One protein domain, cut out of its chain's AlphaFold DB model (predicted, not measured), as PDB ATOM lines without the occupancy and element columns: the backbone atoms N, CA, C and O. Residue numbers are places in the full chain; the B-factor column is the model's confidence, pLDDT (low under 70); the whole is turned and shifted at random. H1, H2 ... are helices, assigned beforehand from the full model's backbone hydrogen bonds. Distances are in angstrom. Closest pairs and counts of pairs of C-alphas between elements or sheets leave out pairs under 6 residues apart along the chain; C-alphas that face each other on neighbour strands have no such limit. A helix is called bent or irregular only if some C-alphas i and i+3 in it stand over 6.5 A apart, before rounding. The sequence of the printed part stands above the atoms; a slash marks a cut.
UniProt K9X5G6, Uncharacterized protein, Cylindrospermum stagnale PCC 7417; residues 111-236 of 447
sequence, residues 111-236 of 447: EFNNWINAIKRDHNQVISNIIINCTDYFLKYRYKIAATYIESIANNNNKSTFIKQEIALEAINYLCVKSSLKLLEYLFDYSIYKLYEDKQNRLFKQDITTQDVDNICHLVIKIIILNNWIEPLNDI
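Overview. This is residues 111 to 236 of the 447 residues of an uncharacterized protein of Cylindrospermum stagnale PCC 7417 (UniProt K9X5G6). A long bent helix, H1, runs along one side of a helical body; its long arm H1b and the helix H2 form a hairpin, and H5 packs in the middle between H1b, H2 and H3. H3 crosses H5 and H1b, the short arm H1a folds back at one end to reach H3, and residues 231 to 236 of H6 stick out. The printed part has 126 residues with six named helices, H1 to H6 in chain order, and no named strand: all helix. It is compact, with a radius of gyration of the C-alphas of 15.8 A and spans of 47 by 32 by 29 A.

Along the chain. H1, residues 111 to 153, was assigned as one helix by its hydrogen bonds but is bent, with C-alphas 122 and 125 lying 8.8 A apart. Arm H1a, residues 111 to 122, begins at C-alpha (215.837, 137.180, 226.891) and is 17.2 A long. Arm H1b, residues 125 to 153, is 39.1 A long and irregular, with C-alphas 140 and 143 lying 8.0 A apart and a kink of 61 degrees near residue 141. H2 is residues 159 to 175, 24.5 A. H3, residues 178 to 199, 32.2 A, is irregular: C-alphas 195 and 198 are 8.0 A apart. H4 is residues 202 to 205, H5 residues 210 to 226, 23.9 A, and H6 residues 230 to 236, ending at C-alpha (209.406, 119.578, 207.648).

Arrangement. The helix packing is mostly crossed, with one shallow tilt among six pairs that touch. H1b, with residues 142 to 153, touches H2 in a helical hairpin, opposite ways at a shallow tilt of 33 degrees, only just short of steep; the closest C-alphas, Ala 146 and Leu 169, are 6.3 A apart. H1b touches H5 at C-alphas Cys 134 and Val 213, 5.9 A, at a steep tilt of 51 degrees. H5 touches H2 at C-alphas Ala 168 and Ile 225, 5.4 A, and H3 at C-alphas Ser 191 and Ile 216, 5.7 A. H1a touches H3, about perpendicular at 87 degrees, with closest C-alphas Phe 112 and Tyr 193, 6.5 A. H4 is close to H3 but not clearly touching. In H2, H5 and H6 every O i to N i+4 pair is within hydrogen-bond range; H1a has 7 of 8, H1b 22 of 25 and H3 14 of 18, and H4 is too short for such a pair.

Size, cuts and confidence. The farthest C-alphas, Asp 122 and Asn 157, are 48.9 A apart. The printed part has no cut, and its links are tight. Mean pLDDT of the printed part is 89.7; residues 151, 153 to 154, 200 to 201 and 235 to 236 are under 70.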
ATOM      1  N   GLU A 111     215.374 135.837 226.526       95.12
ATOM      2  CA  GLU A 111     215.837 137.180 226.891       95.12
ATOM      3  C   GLU A 111     214.852 138.241 226.408       95.12
ATOM      4  O   GLU A 111     214.366 139.036 227.214       95.12
ATOM      5  N   PHE A 112     214.454 138.164 225.137       95.19
ATOM      6  CA  PHE A 112     213.393 138.980 224.558       95.19
ATOM      7  C   PHE A 112     212.104 138.898 225.384       95.19
ATOM      8  O   PHE A 112     211.562 139.925 225.792       95.19
ATOM      9  N   ASN A 113     211.624 137.681 225.658       94.31
ATOM     10  CA  ASN A 113     210.375 137.473 226.388       94.31
ATOM     11  C   ASN A 113     210.428 138.076 227.801       94.31
ATOM     12  O   ASN A 113     209.470 138.705 228.253       94.31
ATOM     13  N   ASN A 114     211.547 137.926 228.505       95.19
ATOM     14  CA  ASN A 114     211.727 138.524 229.825       95.19
ATOM     15  C   ASN A 114     211.786 140.054 229.746       95.19
ATOM     16  O   ASN A 114     211.131 140.736 230.538       95.19
ATOM     17  N   TRP A 115     212.525 140.583 228.771       94.56
ATOM     18  CA  TRP A 115     212.694 142.017 228.571       94.56
ATOM     19  C   TRP A 115     211.367 142.701 228.243       94.56
ATOM     20  O   TRP A 115     210.985 143.658 228.917       94.56
ATOM     21  N   ILE A 116     210.609 142.180 227.273       94.19
ATOM     22  CA  ILE A 116     209.342 142.796 226.870       94.19
ATOM     23  C   ILE A 116     208.307 142.744 227.996       94.19
ATOM     24  O   ILE A 116     207.567 143.706 228.192       94.19
ATOM     25  N   ASN A 117     208.289 141.671 228.791       94.50
ATOM     26  CA  ASN A 117     207.401 141.555 229.948       94.50
ATOM     27  C   ASN A 117     207.750 142.558 231.057       94.50
ATOM     28  O   ASN A 117     206.847 143.089 231.707       94.50
ATOM     29  N   ALA A 118     209.040 142.826 231.279       93.62
ATOM     30  CA  ALA A 118     209.482 143.851 232.220       93.62
ATOM     31  C   ALA A 118     209.100 145.251 231.721       93.62
ATOM     32  O   ALA A 118     208.435 146.001 232.428       93.62
ATOM     33  N   ILE A 119     209.418 145.570 230.468       91.75
ATOM     34  CA  ILE A 119     209.169 146.893 229.885       91.75
ATOM     35  C   ILE A 119     207.668 147.187 229.741       91.75
ATOM     36  O   ILE A 119     207.230 148.298 230.038       91.75
ATOM     37  N   LYS A 120     206.840 146.199 229.371       93.44
ATOM     38  CA  LYS A 120     205.374 146.354 229.348       93.44
ATOM     39  C   LYS A 120     204.785 146.633 230.723       93.44
ATOM     40  O   LYS A 120     203.768 147.311 230.791       93.44
ATOM     41  N   ARG A 121     205.397 146.162 231.811       93.62
ATOM     42  CA  ARG A 121     204.918 146.460 233.170       93.62
ATOM     43  C   ARG A 121     205.001 147.953 233.481       93.62
ATOM     44  O   ARG A 121     204.051 148.505 234.027       93.62
ATOM     45  N   ASP A 122     206.097 148.583 233.074       92.06
ATOM     46  CA  ASP A 122     206.407 149.965 233.446       92.06
ATOM     47  C   ASP A 122     205.950 150.980 232.379       92.06
ATOM     48  O   ASP A 122     205.663 152.135 232.690       92.06
ATOM     49  N   HIS A 123     205.824 150.549 231.117       93.06
ATOM     50  CA  HIS A 123     205.569 151.420 229.962       93.06
ATOM     51  C   HIS A 123     204.422 150.940 229.054       93.06
ATOM     52  O   HIS A 123     204.394 151.263 227.864       93.06
ATOM     53  N   ASN A 124     203.443 150.200 229.595       93.31
ATOM     54  CA  ASN A 124     202.366 149.573 228.814       93.31
ATOM     55  C   ASN A 124     201.655 150.528 227.841       93.31
ATOM     56  O   ASN A 124     201.428 150.185 226.682       93.31
ATOM     57  N   GLN A 125     201.285 151.724 228.309       94.25
ATOM     58  CA  GLN A 125     200.525 152.686 227.508       94.25
ATOM     59  C   GLN A 125     201.349 153.220 226.332       94.25
ATOM     60  O   GLN A 125     200.849 153.305 225.215       94.25
ATOM     61  N   VAL A 126     202.624 153.530 226.577       93.00
ATOM     62  CA  VAL A 126     203.556 154.027 225.559       93.00
ATOM     63  C   VAL A 126     203.755 152.966 224.478       93.00
ATOM     64  O   VAL A 126     203.572 153.254 223.299       93.00
ATOM     65  N   ILE A 127     204.028 151.719 224.875       94.12
ATOM     66  CA  ILE A 127     204.167 150.591 223.943       94.12
ATOM     67  C   ILE A 127     202.872 150.369 223.168       94.12
ATOM     68  O   ILE A 127     202.913 150.261 221.951       94.12
ATOM     69  N   SER A 128     201.717 150.368 223.837       95.38
ATOM     70  CA  SER A 128     200.425 150.180 223.167       95.38
ATOM     71  C   SER A 128     200.189 151.230 222.080       95.38
ATOM     72  O   SER A 128     199.770 150.882 220.980       95.38
ATOM     73  N   ASN A 129     200.532 152.495 222.340       95.31
ATOM     74  CA  ASN A 129     200.430 153.562 221.343       95.31
ATOM     75  C   ASN A 129     201.388 153.343 220.159       95.31
ATOM     76  O   ASN A 129     200.990 153.542 219.013       95.31
ATOM     77  N   ILE A 130     202.629 152.904 220.414       95.44
ATOM     78  CA  ILE A 130     203.583 152.538 219.350       95.44
ATOM     79  C   ILE A 130     203.001 151.425 218.487       95.44
ATOM     80  O   ILE A 130     202.989 151.539 217.265       95.44
ATOM     81  N   ILE A 131     202.504 150.364 219.120       97.12
ATOM     82  CA  ILE A 131     201.948 149.192 218.447       97.12
ATOM     83  C   ILE A 131     200.740 149.568 217.583       97.12
ATOM     84  O   ILE A 131     200.653 149.108 216.445       97.12
ATOM     85  N   ILE A 132     199.848 150.436 218.072       96.81
ATOM     86  CA  ILE A 132     198.719 150.965 217.290       96.81
ATOM     87  C   ILE A 132     199.232 151.718 216.057       96.81
ATOM     88  O   ILE A 132     198.860 151.372 214.938       96.81
ATOM     89  N   ASN A 133     200.155 152.668 216.237       96.50
ATOM     90  CA  ASN A 133     200.717 153.447 215.129       96.50
ATOM     91  C   ASN A 133     201.432 152.559 214.094       96.50
ATOM     92  O   ASN A 133     201.301 152.777 212.889       96.50
ATOM     93  N   CYS A 134     202.171 151.542 214.547       97.38
ATOM     94  CA  CYS A 134     202.853 150.589 213.669       97.38
ATOM     95  C   CYS A 134     201.857 149.696 212.913       97.38
ATOM     96  O   CYS A 134     202.041 149.418 211.728       97.38
ATOM     97  N   THR A 135     200.777 149.273 213.574       97.00
ATOM     98  CA  THR A 135     199.706 148.476 212.958       97.00
ATOM     99  C   THR A 135     198.991 149.283 211.877       97.00
ATOM    100  O   THR A 135     198.855 148.806 210.749       97.00
ATOM    101  N   ASP A 136     198.617 150.530 212.175       96.38
ATOM    102  CA  ASP A 136     197.999 151.446 211.211       96.38
ATOM    103  C   ASP A 136     198.914 151.688 210.007       96.38
ATOM    104  O   ASP A 136     198.459 151.672 208.860       96.38
ATOM    105  N   TYR A 137     200.221 151.849 210.247       94.88
ATOM    106  CA  TYR A 137     201.220 151.947 209.188       94.88
ATOM    107  C   TYR A 137     201.208 150.705 208.287       94.88
ATOM    108  O   TYR A 137     201.087 150.832 207.067       94.88
ATOM    109  N   PHE A 138     201.302 149.506 208.867       93.12
ATOM    110  CA  PHE A 138     201.329 148.249 208.113       93.12
ATOM    111  C   PHE A 138     200.075 148.076 207.252       93.12
ATOM    112  O   PHE A 138     200.177 147.813 206.053       93.12
ATOM    113  N   LEU A 139     198.894 148.303 207.832       93.56
ATOM    114  CA  LEU A 139     197.617 148.185 207.127       93.56
ATOM    115  C   LEU A 139     197.496 149.208 205.991       93.56
ATOM    116  O   LEU A 139     197.089 148.854 204.881       93.56
ATOM    117  N   LYS A 140     197.886 150.463 206.241       94.75
ATOM    118  CA  LYS A 140     197.816 151.554 205.260       94.75
ATOM    119  C   LYS A 140     198.795 151.370 204.103       94.75
ATOM    120  O   LYS A 140     198.454 151.677 202.961       94.75
ATOM    121  N   TYR A 141     200.007 150.890 204.379       93.25
ATOM    122  CA  TYR A 141     201.099 150.851 203.405       93.25
ATOM    123  C   TYR A 141     201.401 149.460 202.833       93.25
ATOM    124  O   TYR A 141     202.311 149.352 202.013       93.25
ATOM    125  N   ARG A 142     200.625 148.414 203.157       90.25
ATOM    126  CA  ARG A 142     200.861 147.029 202.687       90.25
ATOM    127  C   ARG A 142     201.141 146.891 201.185       90.25
ATOM    128  O   ARG A 142     202.069 146.194 200.798       90.25
ATOM    129  N   TYR A 143     200.397 147.600 200.332       89.56
ATOM    130  CA  TYR A 143     200.586 147.533 198.877       89.56
ATOM    131  C   TYR A 143     201.877 148.214 198.422       89.56
ATOM    132  O   TYR A 143     202.521 147.753 197.487       89.56
ATOM    133  N   LYS A 144     202.271 149.298 199.102       90.62
ATOM    134  CA  LYS A 144     203.533 149.988 198.831       90.62
ATOM    135  C   LYS A 144     204.714 149.124 199.259       90.62
ATOM    136  O   LYS A 144     205.660 149.002 198.495       90.62
ATOM    137  N   ILE A 145     204.617 148.494 200.434       86.75
ATOM    138  CA  ILE A 145     205.588 147.505 200.915       86.75
ATOM    139  C   ILE A 145     205.747 146.426 199.838       86.75
ATOM    140  O   ILE A 145     206.844 146.255 199.317       86.75
ATOM    141  N   ALA A 146     204.649 145.788 199.420       85.44
ATOM    142  CA  ALA A 146     204.683 144.760 198.383       85.44
ATOM    143  C   ALA A 146     205.332 145.245 197.073       85.44
ATOM    144  O   ALA A 146     206.233 144.584 196.567       85.44
ATOM    145  N   ALA A 147     204.940 146.414 196.559       84.94
ATOM    146  CA  ALA A 147     205.484 146.973 195.320       84.94
ATOM    147  C   ALA A 147     206.999 147.224 195.394       84.94
ATOM    148  O   ALA A 147     207.732 146.805 194.501       84.94
ATOM    149  N   THR A 148     207.479 147.837 196.482       86.06
ATOM    150  CA  THR A 148     208.913 148.097 196.691       86.06
ATOM    151  C   THR A 148     209.729 146.805 196.684       86.06
ATOM    152  O   THR A 148     210.841 146.786 196.156       86.06
ATOM    153  N   TYR A 149     209.183 145.708 197.216       76.75
ATOM    154  CA  TYR A 149     209.875 144.424 197.170       76.75
ATOM    155  C   TYR A 149     209.770 143.751 195.807       76.75
ATOM    156  O   TYR A 149     210.801 143.293 195.324       76.75
ATOM    157  N   ILE A 150     208.603 143.753 195.154       73.31
ATOM    158  CA  ILE A 150     208.395 143.159 193.820       73.31
ATOM    159  C   ILE A 150     209.354 143.750 192.775       73.31
ATOM    160  O   ILE A 150     209.932 143.006 191.983       73.31
ATOM    161  N   GLU A 151     209.604 145.062 192.793       69.50
ATOM    162  CA  GLU A 151     210.551 145.708 191.866       69.50
ATOM    163  C   GLU A 151     211.985 145.169 192.008       69.50
ATOM    164  O   GLU A 151     212.708 145.045 191.018       69.50
ATOM    165  N   SER A 152     212.394 144.772 193.217       71.00
ATOM    166  CA  SER A 152     213.699 144.133 193.435       71.00
ATOM    167  C   SER A 152     213.774 142.711 192.859       71.00
ATOM    168  O   SER A 152     214.860 142.250 192.502       71.00
ATOM    169  N   ILE A 153     212.625 142.036 192.726       63.00
ATOM    170  CA  ILE A 153     212.496 140.652 192.244       63.00
ATOM    171  C   ILE A 153     212.729 140.569 190.741       63.00
ATOM    172  O   ILE A 153     213.477 139.708 190.284       63.00
ATOM    173  N   ALA A 154     212.124 141.480 189.973       67.38
ATOM    174  CA  ALA A 154     212.218 141.493 188.511       67.38
ATOM    175  C   ALA A 154     213.669 141.576 188.002       67.38
ATOM    176  O   ALA A 154     213.964 141.170 186.881       67.38
ATOM    177  N   ASN A 155     214.582 142.058 188.846       76.00
ATOM    178  CA  ASN A 155     215.997 142.203 188.533       76.00
ATOM    179  C   ASN A 155     216.852 140.980 188.923       76.00
ATOM    180  O   ASN A 155     218.049 140.968 188.635       76.00
ATOM    181  N   ASN A 156     216.286 139.959 189.580       73.69
ATOM    182  CA  ASN A 156     217.031 138.813 190.102       73.69
ATOM    183  C   ASN A 156     216.589 137.492 189.445       73.69
ATOM    184  O   ASN A 156     215.501 136.987 189.696       73.69
ATOM    185  N   ASN A 157     217.468 136.878 188.647       78.62
ATOM    186  CA  ASN A 157     217.170 135.633 187.918       78.62
ATOM    187  C   ASN A 157     217.187 134.359 188.797       78.62
ATOM    188  O   ASN A 157     217.056 133.247 188.281       78.62
ATOM    189  N   ASN A 158     217.380 134.470 190.116       87.69
ATOM    190  CA  ASN A 158     217.428 133.310 191.003       87.69
ATOM    191  C   ASN A 158     216.020 132.864 191.444       87.69
ATOM    192  O   ASN A 158     215.419 133.456 192.341       87.69
ATOM    193  N   LYS A 159     215.543 131.744 190.882       85.12
ATOM    194  CA  LYS A 159     214.247 131.118 191.213       85.12
ATOM    195  C   LYS A 159     214.041 130.869 192.715       85.12
ATOM    196  O   LYS A 159     212.924 130.991 193.204       85.12
ATOM    197  N   SER A 160     215.090 130.512 193.458       85.56
ATOM    198  CA  SER A 160     214.960 130.259 194.904       85.56
ATOM    199  C   SER A 160     214.718 131.545 195.695       85.56
ATOM    200  O   SER A 160     213.921 131.550 196.630       85.56
ATOM    201  N   THR A 161     215.356 132.646 195.291       85.50
ATOM    202  CA  THR A 161     215.131 133.973 195.874       85.50
ATOM    203  C   THR A 161     213.713 134.451 195.589       85.50
ATOM    204  O   THR A 161     213.049 134.931 196.503       85.50
ATOM    205  N   PHE A 162     213.233 134.234 194.360       86.62
ATOM    206  CA  PHE A 162     211.871 134.560 193.939       86.62
ATOM    207  C   PHE A 162     210.819 133.918 194.858       86.62
ATOM    208  O   PHE A 162     210.015 134.622 195.461       86.62
ATOM    209  N   ILE A 163     210.897 132.599 195.067       88.75
ATOM    210  CA  ILE A 163     209.949 131.868 195.925       88.75
ATOM    211  C   ILE A 163     209.990 132.380 197.374       88.75
ATOM    212  O   ILE A 163     208.943 132.571 197.990       88.75
ATOM    213  N   LYS A 164     211.181 132.642 197.937       90.31
ATOM    214  CA  LYS A 164     211.297 133.204 199.301       90.31
ATOM    215  C   LYS A 164     210.572 134.543 199.424       90.31
ATOM    216  O   LYS A 164     209.935 134.802 200.441       90.31
ATOM    217  N   GLN A 165     210.675 135.382 198.399       89.19
ATOM    218  CA  GLN A 165     210.033 136.689 198.377       89.19
ATOM    219  C   GLN A 165     208.515 136.569 198.233       89.19
ATOM    220  O   GLN A 165     207.800 137.266 198.947       89.19
ATOM    221  N   GLU A 166     208.011 135.660 197.394       92.06
ATOM    222  CA  GLU A 166     206.571 135.383 197.312       92.06
ATOM    223  C   GLU A 166     206.010 134.911 198.658       92.06
ATOM    224  O   GLU A 166     205.003 135.442 199.122       92.06
ATOM    225  N   ILE A 167     206.699 133.991 199.343       94.75
ATOM    226  CA  ILE A 167     206.303 133.549 200.691       94.75
ATOM    227  C   ILE A 167     206.277 134.736 201.663       94.75
ATOM    228  O   ILE A 167     205.331 134.883 202.436       94.75
ATOM    229  N   ALA A 168     207.287 135.608 201.622       94.69
ATOM    230  CA  ALA A 168     207.349 136.777 202.493       94.69
ATOM    231  C   ALA A 168     206.205 137.774 202.227       94.69
ATOM    232  O   ALA A 168     205.629 138.317 203.170       94.69
ATOM    233  N   LEU A 169     205.832 137.993 200.962       93.69
ATOM    234  CA  LEU A 169     204.681 138.825 200.595       93.69
ATOM    235  C   LEU A 169     203.372 138.220 201.105       93.69
ATOM    236  O   LEU A 169     202.538 138.928 201.675       93.69
ATOM    237  N   GLU A 170     203.217 136.906 200.976       96.06
ATOM    238  CA  GLU A 170     202.064 136.188 201.504       96.06
ATOM    239  C   GLU A 170     202.000 136.236 203.036       96.06
ATOM    240  O   GLU A 170     200.918 136.407 203.602       96.06
ATOM    241  N   ALA A 171     203.149 136.185 203.713       96.56
ATOM    242  CA  ALA A 171     203.260 136.377 205.154       96.56
ATOM    243  C   ALA A 171     202.878 137.804 205.584       96.56
ATOM    244  O   ALA A 171     202.148 137.966 206.560       96.56
ATOM    245  N   ILE A 172     203.291 138.840 204.847       95.75
ATOM    246  CA  ILE A 172     202.868 140.233 205.096       95.75
ATOM    247  C   ILE A 172     201.354 140.371 204.909       95.75
ATOM    248  O   ILE A 172     200.675 140.959 205.753       95.75
ATOM    249  N   ASN A 173     200.812 139.798 203.831       94.94
ATOM    250  CA  ASN A 173     199.374 139.779 203.580       94.94
ATOM    251  C   ASN A 173     198.631 139.085 204.722       94.94
ATOM    252  O   ASN A 173     197.575 139.560 205.136       94.94
ATOM    253  N   TYR A 174     199.175 137.977 205.230       96.31
ATOM    254  CA  TYR A 174     198.620 137.279 206.378       96.31
ATOM    255  C   TYR A 174     198.647 138.153 207.623       96.31
ATOM    256  O   TYR A 174     197.588 138.342 208.193       96.31
ATOM    257  N   LEU A 175     199.781 138.749 207.991       96.62
ATOM    258  CA  LEU A 175     199.926 139.603 209.180       96.62
ATOM    259  C   LEU A 175     198.996 140.829 209.195       96.62
ATOM    260  O   LEU A 175     198.744 141.410 210.248       96.62
ATOM    261  N   CYS A 176     198.466 141.214 208.033       95.12
ATOM    262  CA  CYS A 176     197.474 142.276 207.895       95.12
ATOM    263  C   CYS A 176     196.017 141.809 208.095       95.12
ATOM    264  O   CYS A 176     195.109 142.632 207.963       95.12
ATOM    265  N   VAL A 177     195.751 140.523 208.362       93.56
ATOM    266  CA  VAL A 177     194.388 140.022 208.625       93.56
ATOM    267  C   VAL A 177     194.062 140.052 210.112       93.56
ATOM    268  O   VAL A 177     194.936 139.867 210.963       93.56
ATOM    269  N   LYS A 178     192.780 140.231 210.441       91.75
ATOM    270  CA  LYS A 178     192.307 140.477 211.810       91.75
ATOM    271  C   LYS A 178     192.721 139.376 212.784       91.75
ATOM    272  O   LYS A 178     193.178 139.690 213.881       91.75
ATOM    273  N   SER A 179     192.623 138.096 212.403       91.81
ATOM    274  CA  SER A 179     193.043 137.006 213.305       91.81
ATOM    275  C   SER A 179     194.540 136.994 213.616       91.81
ATOM    276  O   SER A 179     194.938 136.437 214.636       91.81
ATOM    277  N   SER A 180     195.368 137.595 212.761       94.62
ATOM    278  CA  SER A 180     196.826 137.575 212.871       94.62
ATOM    279  C   SER A 180     197.413 138.802 213.566       94.62
ATOM    280  O   SER A 180     198.608 138.813 213.832       94.62
ATOM    281  N   LEU A 181     196.608 139.820 213.898       94.62
ATOM    282  CA  LEU A 181     197.134 141.077 214.445       94.62
ATOM    283  C   LEU A 181     197.991 140.855 215.697       94.62
ATOM    284  O   LEU A 181     199.030 141.481 215.834       94.62
ATOM    285  N   LYS A 182     197.647 139.885 216.555       94.88
ATOM    286  CA  LYS A 182     198.487 139.517 217.712       94.88
ATOM    287  C   LYS A 182     199.874 138.990 217.340       94.88
ATOM    288  O   LYS A 182     200.812 139.189 218.106       94.88
ATOM    289  N   LEU A 183     200.021 138.349 216.184       96.50
ATOM    290  CA  LEU A 183     201.326 137.963 215.652       96.50
ATOM    291  C   LEU A 183     202.117 139.183 215.186       96.50
ATOM    292  O   LEU A 183     203.307 139.280 215.465       96.50
ATOM    293  N   LEU A 184     201.455 140.121 214.509       97.38
ATOM    294  CA  LEU A 184     202.086 141.360 214.070       97.38
ATOM    295  C   LEU A 184     202.537 142.211 215.270       97.38
ATOM    296  O   LEU A 184     203.678 142.664 215.294       97.38
ATOM    297  N   GLU A 185     201.694 142.340 216.302       97.44
ATOM    298  CA  GLU A 185     202.052 142.969 217.582       97.44
ATOM    299  C   GLU A 185     203.308 142.325 218.192       97.44
ATOM    300  O   GLU A 185     204.227 143.033 218.594       97.44
ATOM    301  N   TYR A 186     203.388 140.989 218.198       97.38
ATOM    302  CA  TYR A 186     204.550 140.258 218.713       97.38
ATOM    303  C   TYR A 186     205.834 140.552 217.920       97.38
ATOM    304  O   TYR A 186     206.912 140.686 218.498       97.38
ATOM    305  N   LEU A 187     205.739 140.690 216.595       97.94
ATOM    306  CA  LEU A 187     206.885 141.063 215.760       97.94
ATOM    307  C   LEU A 187     207.309 142.524 215.974       97.94
ATOM    308  O   LEU A 187     208.507 142.820 215.932       97.94
ATOM    309  N   PHE A 188     206.367 143.433 216.242       98.12
ATOM    310  CA  PHE A 188     206.699 144.800 216.644       98.12
ATOM    311  C   PHE A 188     207.379 144.836 218.010       98.12
ATOM    312  O   PHE A 188     208.399 145.505 218.143       98.12
ATOM    313  N   ASP A 189     206.881 144.085 218.995       97.25
ATOM    314  CA  ASP A 189     207.535 143.935 220.297       97.25
ATOM    315  C   ASP A 189     208.985 143.454 220.131       97.25
ATOM    316  O   ASP A 189     209.909 144.026 220.710       97.25
ATOM    317  N   TYR A 190     209.197 142.439 219.288       97.62
ATOM    318  CA  TYR A 190     210.528 141.917 218.983       97.62
ATOM    319  C   TYR A 190     211.423 142.953 218.290       97.62
ATOM    320  O   TYR A 190     212.611 143.065 218.589       97.62
ATOM    321  N   SER A 191     210.851 143.769 217.406       97.31
ATOM    322  CA  SER A 191     211.581 144.845 216.733       97.31
ATOM    323  C   SER A 191     211.942 145.987 217.682       97.31
ATOM    324  O   SER A 191     213.042 146.530 217.596       97.31
ATOM    325  N   ILE A 192     211.059 146.328 218.625       96.06
ATOM    326  CA  ILE A 192     211.349 147.278 219.707       96.06
ATOM    327  C   ILE A 192     212.511 146.753 220.553       96.06
ATOM    328  O   ILE A 192     213.450 147.496 220.827       96.06
ATOM    329  N   TYR A 193     212.480 145.473 220.923       95.31
ATOM    330  CA  TYR A 193     213.571 144.831 221.648       95.31
ATOM    331  C   TYR A 193     214.904 144.970 220.894       95.31
ATOM    332  O   TYR A 193     215.825 145.603 221.405       95.31
ATOM    333  N   LYS A 194     214.979 144.530 219.634       95.25
ATOM    334  CA  LYS A 194     216.218 144.593 218.838       95.25
ATOM    335  C   LYS A 194     216.745 146.011 218.585       95.25
ATOM    336  O   LYS A 194     217.947 146.209 218.454       95.25
ATOM    337  N   LEU A 195     215.880 147.024 218.497       94.31
ATOM    338  CA  LEU A 195     216.313 148.409 218.250       94.31
ATOM    339  C   LEU A 195     216.780 149.149 219.515       94.31
ATOM    340  O   LEU A 195     217.527 150.140 219.409       94.31
ATOM    341  N   TYR A 196     216.301 148.722 220.689       92.75
ATOM    342  CA  TYR A 196     216.366 149.517 221.915       92.75
ATOM    343  C   TYR A 196     216.816 148.758 223.174       92.75
ATOM    344  O   TYR A 196     216.920 149.412 224.214       92.75
ATOM    345  N   GLU A 197     217.140 147.460 223.116       91.19
ATOM    346  CA  GLU A 197     217.612 146.688 224.283       91.19
ATOM    347  C   GLU A 197     218.822 147.342 224.977       91.19
ATOM    348  O   GLU A 197     218.794 147.567 226.190       91.19
ATOM    349  N   ASP A 198     219.809 147.796 224.199       87.25
ATOM    350  CA  ASP A 198     221.031 148.446 224.698       87.25
ATOM    351  C   ASP A 198     220.839 149.918 225.087       87.25
ATOM    352  O   ASP A 198     221.675 150.529 225.754       87.25
ATOM    353  N   LYS A 199     219.732 150.535 224.667       81.38
ATOM    354  CA  LYS A 199     219.460 151.970 224.868       81.38
ATOM    355  C   LYS A 199     218.578 152.223 226.086       81.38
ATOM    356  O   LYS A 199     217.914 153.262 226.126       81.38
ATOM    357  N   GLN A 200     218.544 151.267 227.023       63.53
ATOM    358  CA  GLN A 200     217.666 151.175 228.194       63.53
ATOM    359  C   GLN A 200     216.933 152.485 228.521       63.53
ATOM    360  O   GLN A 200     217.498 153.445 229.052       63.53
ATOM    361  N   ASN A 201     215.634 152.502 228.216       66.38
ATOM    362  CA  ASN A 201     214.688 153.577 228.515       66.38
ATOM    363  C   ASN A 201     214.759 154.845 227.658       66.38
ATOM    364  O   ASN A 201     213.928 155.722 227.869       66.38
ATOM    365  N   ARG A 202     215.671 154.988 226.684       79.12
ATOM    366  CA  ARG A 202     215.684 156.198 225.837       79.12
ATOM    367  C   ARG A 202     214.374 156.373 225.070       79.12
ATOM    368  O   ARG A 202     213.835 157.471 225.075       79.12
ATOM    369  N   LEU A 203     213.850 155.294 224.484       79.50
ATOM    370  CA  LEU A 203     212.566 155.316 223.776       79.50
ATOM    371  C   LEU A 203     211.407 155.735 224.694       79.50
ATOM    372  O   LEU A 203     210.499 156.423 224.256       79.50
ATOM    373  N   PHE A 204     211.463 155.352 225.973       82.56
ATOM    374  CA  PHE A 204     210.380 155.564 226.939       82.56
ATOM    375  C   PHE A 204     210.515 156.860 227.755       82.56
ATOM    376  O   PHE A 204     209.626 157.186 228.537       82.56
ATOM    377  N   LYS A 205     211.622 157.597 227.592       83.38
ATOM    378  CA  LYS A 205     211.892 158.882 228.265       83.38
ATOM    379  C   LYS A 205     211.644 160.103 227.376       83.38
ATOM    380  O   LYS A 205     211.700 161.220 227.879       83.38
ATOM    381  N   GLN A 206     211.431 159.902 226.079       83.31
ATOM    382  CA  GLN A 206     211.205 160.961 225.095       83.31
ATOM    383  C   GLN A 206     209.855 160.755 224.401       83.31
ATOM    384  O   GLN A 206     209.319 159.647 224.408       83.31
ATOM    385  N   ASP A 207     209.332 161.807 223.773       86.81
ATOM    386  CA  ASP A 207     208.164 161.675 222.906       86.81
ATOM    387  C   ASP A 207     208.504 160.773 221.712       86.81
ATOM    388  O   ASP A 207     209.535 160.944 221.054       86.81
ATOM    389  N   ILE A 208     207.634 159.799 221.439       87.62
ATOM    390  CA  ILE A 208     207.785 158.890 220.301       87.62
ATOM    391  C   ILE A 208     207.665 159.700 219.016       87.62
ATOM    392  O   ILE A 208     206.652 160.361 218.775       87.62
ATOM    393  N   THR A 209     208.679 159.612 218.164       91.75
ATOM    394  CA  THR A 209     208.679 160.301 216.875       91.75
ATOM    395  C   THR A 209     208.118 159.405 215.772       91.75
ATOM    396  O   THR A 209     208.142 158.178 215.868       91.75
ATOM    397  N   THR A 210     207.673 160.004 214.665       92.38
ATOM    398  CA  THR A 210     207.323 159.249 213.447       92.38
ATOM    399  C   THR A 210     208.494 158.390 212.960       92.38
ATOM    400  O   THR A 210     208.283 157.276 212.497       92.38
ATOM    401  N   GLN A 211     209.731 158.863 213.145       94.00
ATOM    402  CA  GLN A 211     210.932 158.119 212.778       94.00
ATOM    403  C   GLN A 211     211.093 156.827 213.593       94.00
ATOM    404  O   GLN A 211     211.561 155.828 213.053       94.00
ATOM    405  N   ASP A 212     210.708 156.817 214.875       93.19
ATOM    406  CA  ASP A 212     210.747 155.603 215.700       93.19
ATOM    407  C   ASP A 212     209.755 154.555 215.177       93.19
ATOM    408  O   ASP A 212     210.121 153.392 215.005       93.19
ATOM    409  N   VAL A 213     208.528 154.979 214.849       94.69
ATOM    410  CA  VAL A 213     207.499 154.118 214.236       94.69
ATOM    411  C   VAL A 213     207.987 153.561 212.900       94.69
ATOM    412  O   VAL A 213     207.919 152.354 212.674       94.69
ATOM    413  N   ASP A 214     208.545 154.415 212.039       93.56
ATOM    414  CA  ASP A 214     209.095 153.992 210.755       93.56
ATOM    415  C   ASP A 214     210.213 152.963 210.951       93.56
ATOM    416  O   ASP A 214     210.205 151.926 210.292       93.56
ATOM    417  N   ASN A 215     211.153 153.197 211.868       95.38
ATOM    418  CA  ASN A 215     212.257 152.270 212.124       95.38
ATOM    419  C   ASN A 215     211.758 150.891 212.586       95.38
ATOM    420  O   ASN A 215     212.254 149.869 212.107       95.38
ATOM    421  N   ILE A 216     210.765 150.855 213.481       96.62
ATOM    422  CA  ILE A 216     210.156 149.612 213.976       96.62
ATOM    423  C   ILE A 216     209.462 148.865 212.832       96.62
ATOM    424  O   ILE A 216     209.716 147.675 212.631       96.62
ATOM    425  N   CYS A 217     208.640 149.558 212.040       96.44
ATOM    426  CA  CYS A 217     207.968 148.971 210.883       96.44
ATOM    427  C   CYS A 217     208.969 148.418 209.862       96.44
ATOM    428  O   CYS A 217     208.827 147.279 209.419       96.44
ATOM    429  N   HIS A 218     210.007 149.184 209.515       94.75
ATOM    430  CA  HIS A 218     211.045 148.737 208.585       94.75
ATOM    431  C   HIS A 218     211.793 147.508 209.106       94.75
ATOM    432  O   HIS A 218     212.122 146.631 208.306       94.75
ATOM    433  N   LEU A 219     212.034 147.401 210.417       96.56
ATOM    434  CA  LEU A 219     212.665 146.214 210.983       96.56
ATOM    435  C   LEU A 219     211.757 144.979 210.897       96.56
ATOM    436  O   LEU A 219     212.240 143.937 210.468       96.56
ATOM    437  N   VAL A 220     210.454 145.083 211.193       97.31
ATOM    438  CA  VAL A 220     209.514 143.956 210.994       97.31
ATOM    439  C   VAL A 220     209.499 143.502 209.540       97.31
ATOM    440  O   VAL A 220     209.592 142.308 209.257       97.31
ATOM    441  N   ILE A 221     209.427 144.448 208.602       95.25
ATOM    442  CA  ILE A 221     209.470 144.138 207.172       95.25
ATOM    443  C   ILE A 221     210.789 143.431 206.826       95.25
ATOM    444  O   ILE A 221     210.774 142.404 206.152       95.25
ATOM    445  N   LYS A 222     211.926 143.936 207.318       94.12
ATOM    446  CA  LYS A 222     213.244 143.325 207.114       94.12
ATOM    447  C   LYS A 222     213.302 141.901 207.676       94.12
ATOM    448  O   LYS A 222     213.820 141.027 206.989       94.12
ATOM    449  N   ILE A 223     212.764 141.666 208.875       95.69
ATOM    450  CA  ILE A 223     212.671 140.334 209.494       95.69
ATOM    451  C   ILE A 223     211.919 139.381 208.564       95.69
ATOM    452  O   ILE A 223     212.431 138.317 208.246       95.69
ATOM    453  N   ILE A 224     210.743 139.775 208.074       95.50
ATOM    454  CA  ILE A 224     209.904 138.930 207.212       95.50
ATOM    455  C   ILE A 224     210.574 138.659 205.858       95.50
ATOM    456  O   ILE A 224     210.583 137.524 205.387       95.50
ATOM    457  N   ILE A 225     211.146 139.688 205.230       91.50
ATOM    458  CA  ILE A 225     211.725 139.594 203.884       91.50
ATOM    459  C   ILE A 225     213.042 138.816 203.879       91.50
ATOM    460  O   ILE A 225     213.293 138.046 202.954       91.50
ATOM    461  N   LEU A 226     213.892 139.013 204.890       90.38
ATOM    462  CA  LEU A 226     215.187 138.336 204.984       90.38
ATOM    463  C   LEU A 226     215.104 136.972 205.681       90.38
ATOM    464  O   LEU A 226     216.117 136.275 205.746       90.38
ATOM    465  N   ASN A 227     213.932 136.580 206.187       93.38
ATOM    466  CA  ASN A 227     213.738 135.281 206.815       93.38
ATOM    467  C   ASN A 227     214.059 134.138 205.839       93.38
ATOM    468  O   ASN A 227     213.656 134.151 204.670       93.38
ATOM    469  N   ASN A 228     214.744 133.100 206.324       91.06
ATOM    470  CA  ASN A 228     215.057 131.933 205.511       91.06
ATOM    471  C   ASN A 228     213.870 130.965 205.422       91.06
ATOM    472  O   ASN A 228     213.959 129.837 205.882       91.06
ATOM    473  N   TRP A 229     212.770 131.385 204.792       88.50
ATOM    474  CA  TRP A 229     211.519 130.617 204.721       88.50
ATOM    475  C   TRP A 229     211.686 129.158 204.273       88.50
ATOM    476  O   TRP A 229     210.990 128.280 204.768       88.50
ATOM    477  N   ILE A 230     212.602 128.886 203.340       82.88
ATOM    478  CA  ILE A 230     212.743 127.565 202.709       82.88
ATOM    479  C   ILE A 230     213.380 126.528 203.640       82.88
ATOM    480  O   ILE A 230     213.022 125.358 203.559       82.88
ATOM    481  N   GLU A 231     214.324 126.916 204.497       82.69
ATOM    482  CA  GLU A 231     215.075 125.954 205.316       82.69
ATOM    483  C   GLU A 231     214.171 125.238 206.338       82.69
ATOM    484  O   GLU A 231     214.064 124.012 206.248       82.69
ATOM    485  N   PRO A 232     213.375 125.948 207.164       71.06
ATOM    486  CA  PRO A 232     212.396 125.308 208.040       71.06
ATOM    487  C   PRO A 232     211.346 124.485 207.278       71.06
ATOM    488  O   PRO A 232     210.910 123.441 207.752       71.06
ATOM    489  N   LEU A 233     210.944 124.919 206.076       75.06
ATOM    490  CA  LEU A 233     209.963 124.197 205.255       75.06
ATOM    491  C   LEU A 233     210.530 122.904 204.644       75.06
ATOM    492  O   LEU A 233     209.786 121.944 204.426       75.06
ATOM    493  N   ASN A 234     211.834 122.856 204.371       74.88
ATOM    494  CA  ASN A 234     212.511 121.657 203.879       74.88
ATOM    495  C   ASN A 234     212.725 120.626 204.992       74.88
ATOM    496  O   ASN A 234     212.517 119.436 204.747       74.88
ATOM    497  N   ASP A 235     213.052 121.065 206.208       60.59
ATOM    498  CA  ASP A 235     213.184 120.179 207.373       60.59
ATOM    499  C   ASP A 235     211.868 119.459 207.695       60.59
ATOM    500  O   ASP A 235     211.847 118.276 208.035       60.59
ATOM    501  N   ILE A 236     210.745 120.146 207.487       56.75
ATOM    502  CA  ILE A 236     209.406 119.578 207.648       56.75
ATOM    503  C   ILE A 236     209.117 118.492 206.598       56.75
ATOM    504  O   ILE A 236     208.525 117.461 206.921       56.75
TER     505      ILE A 236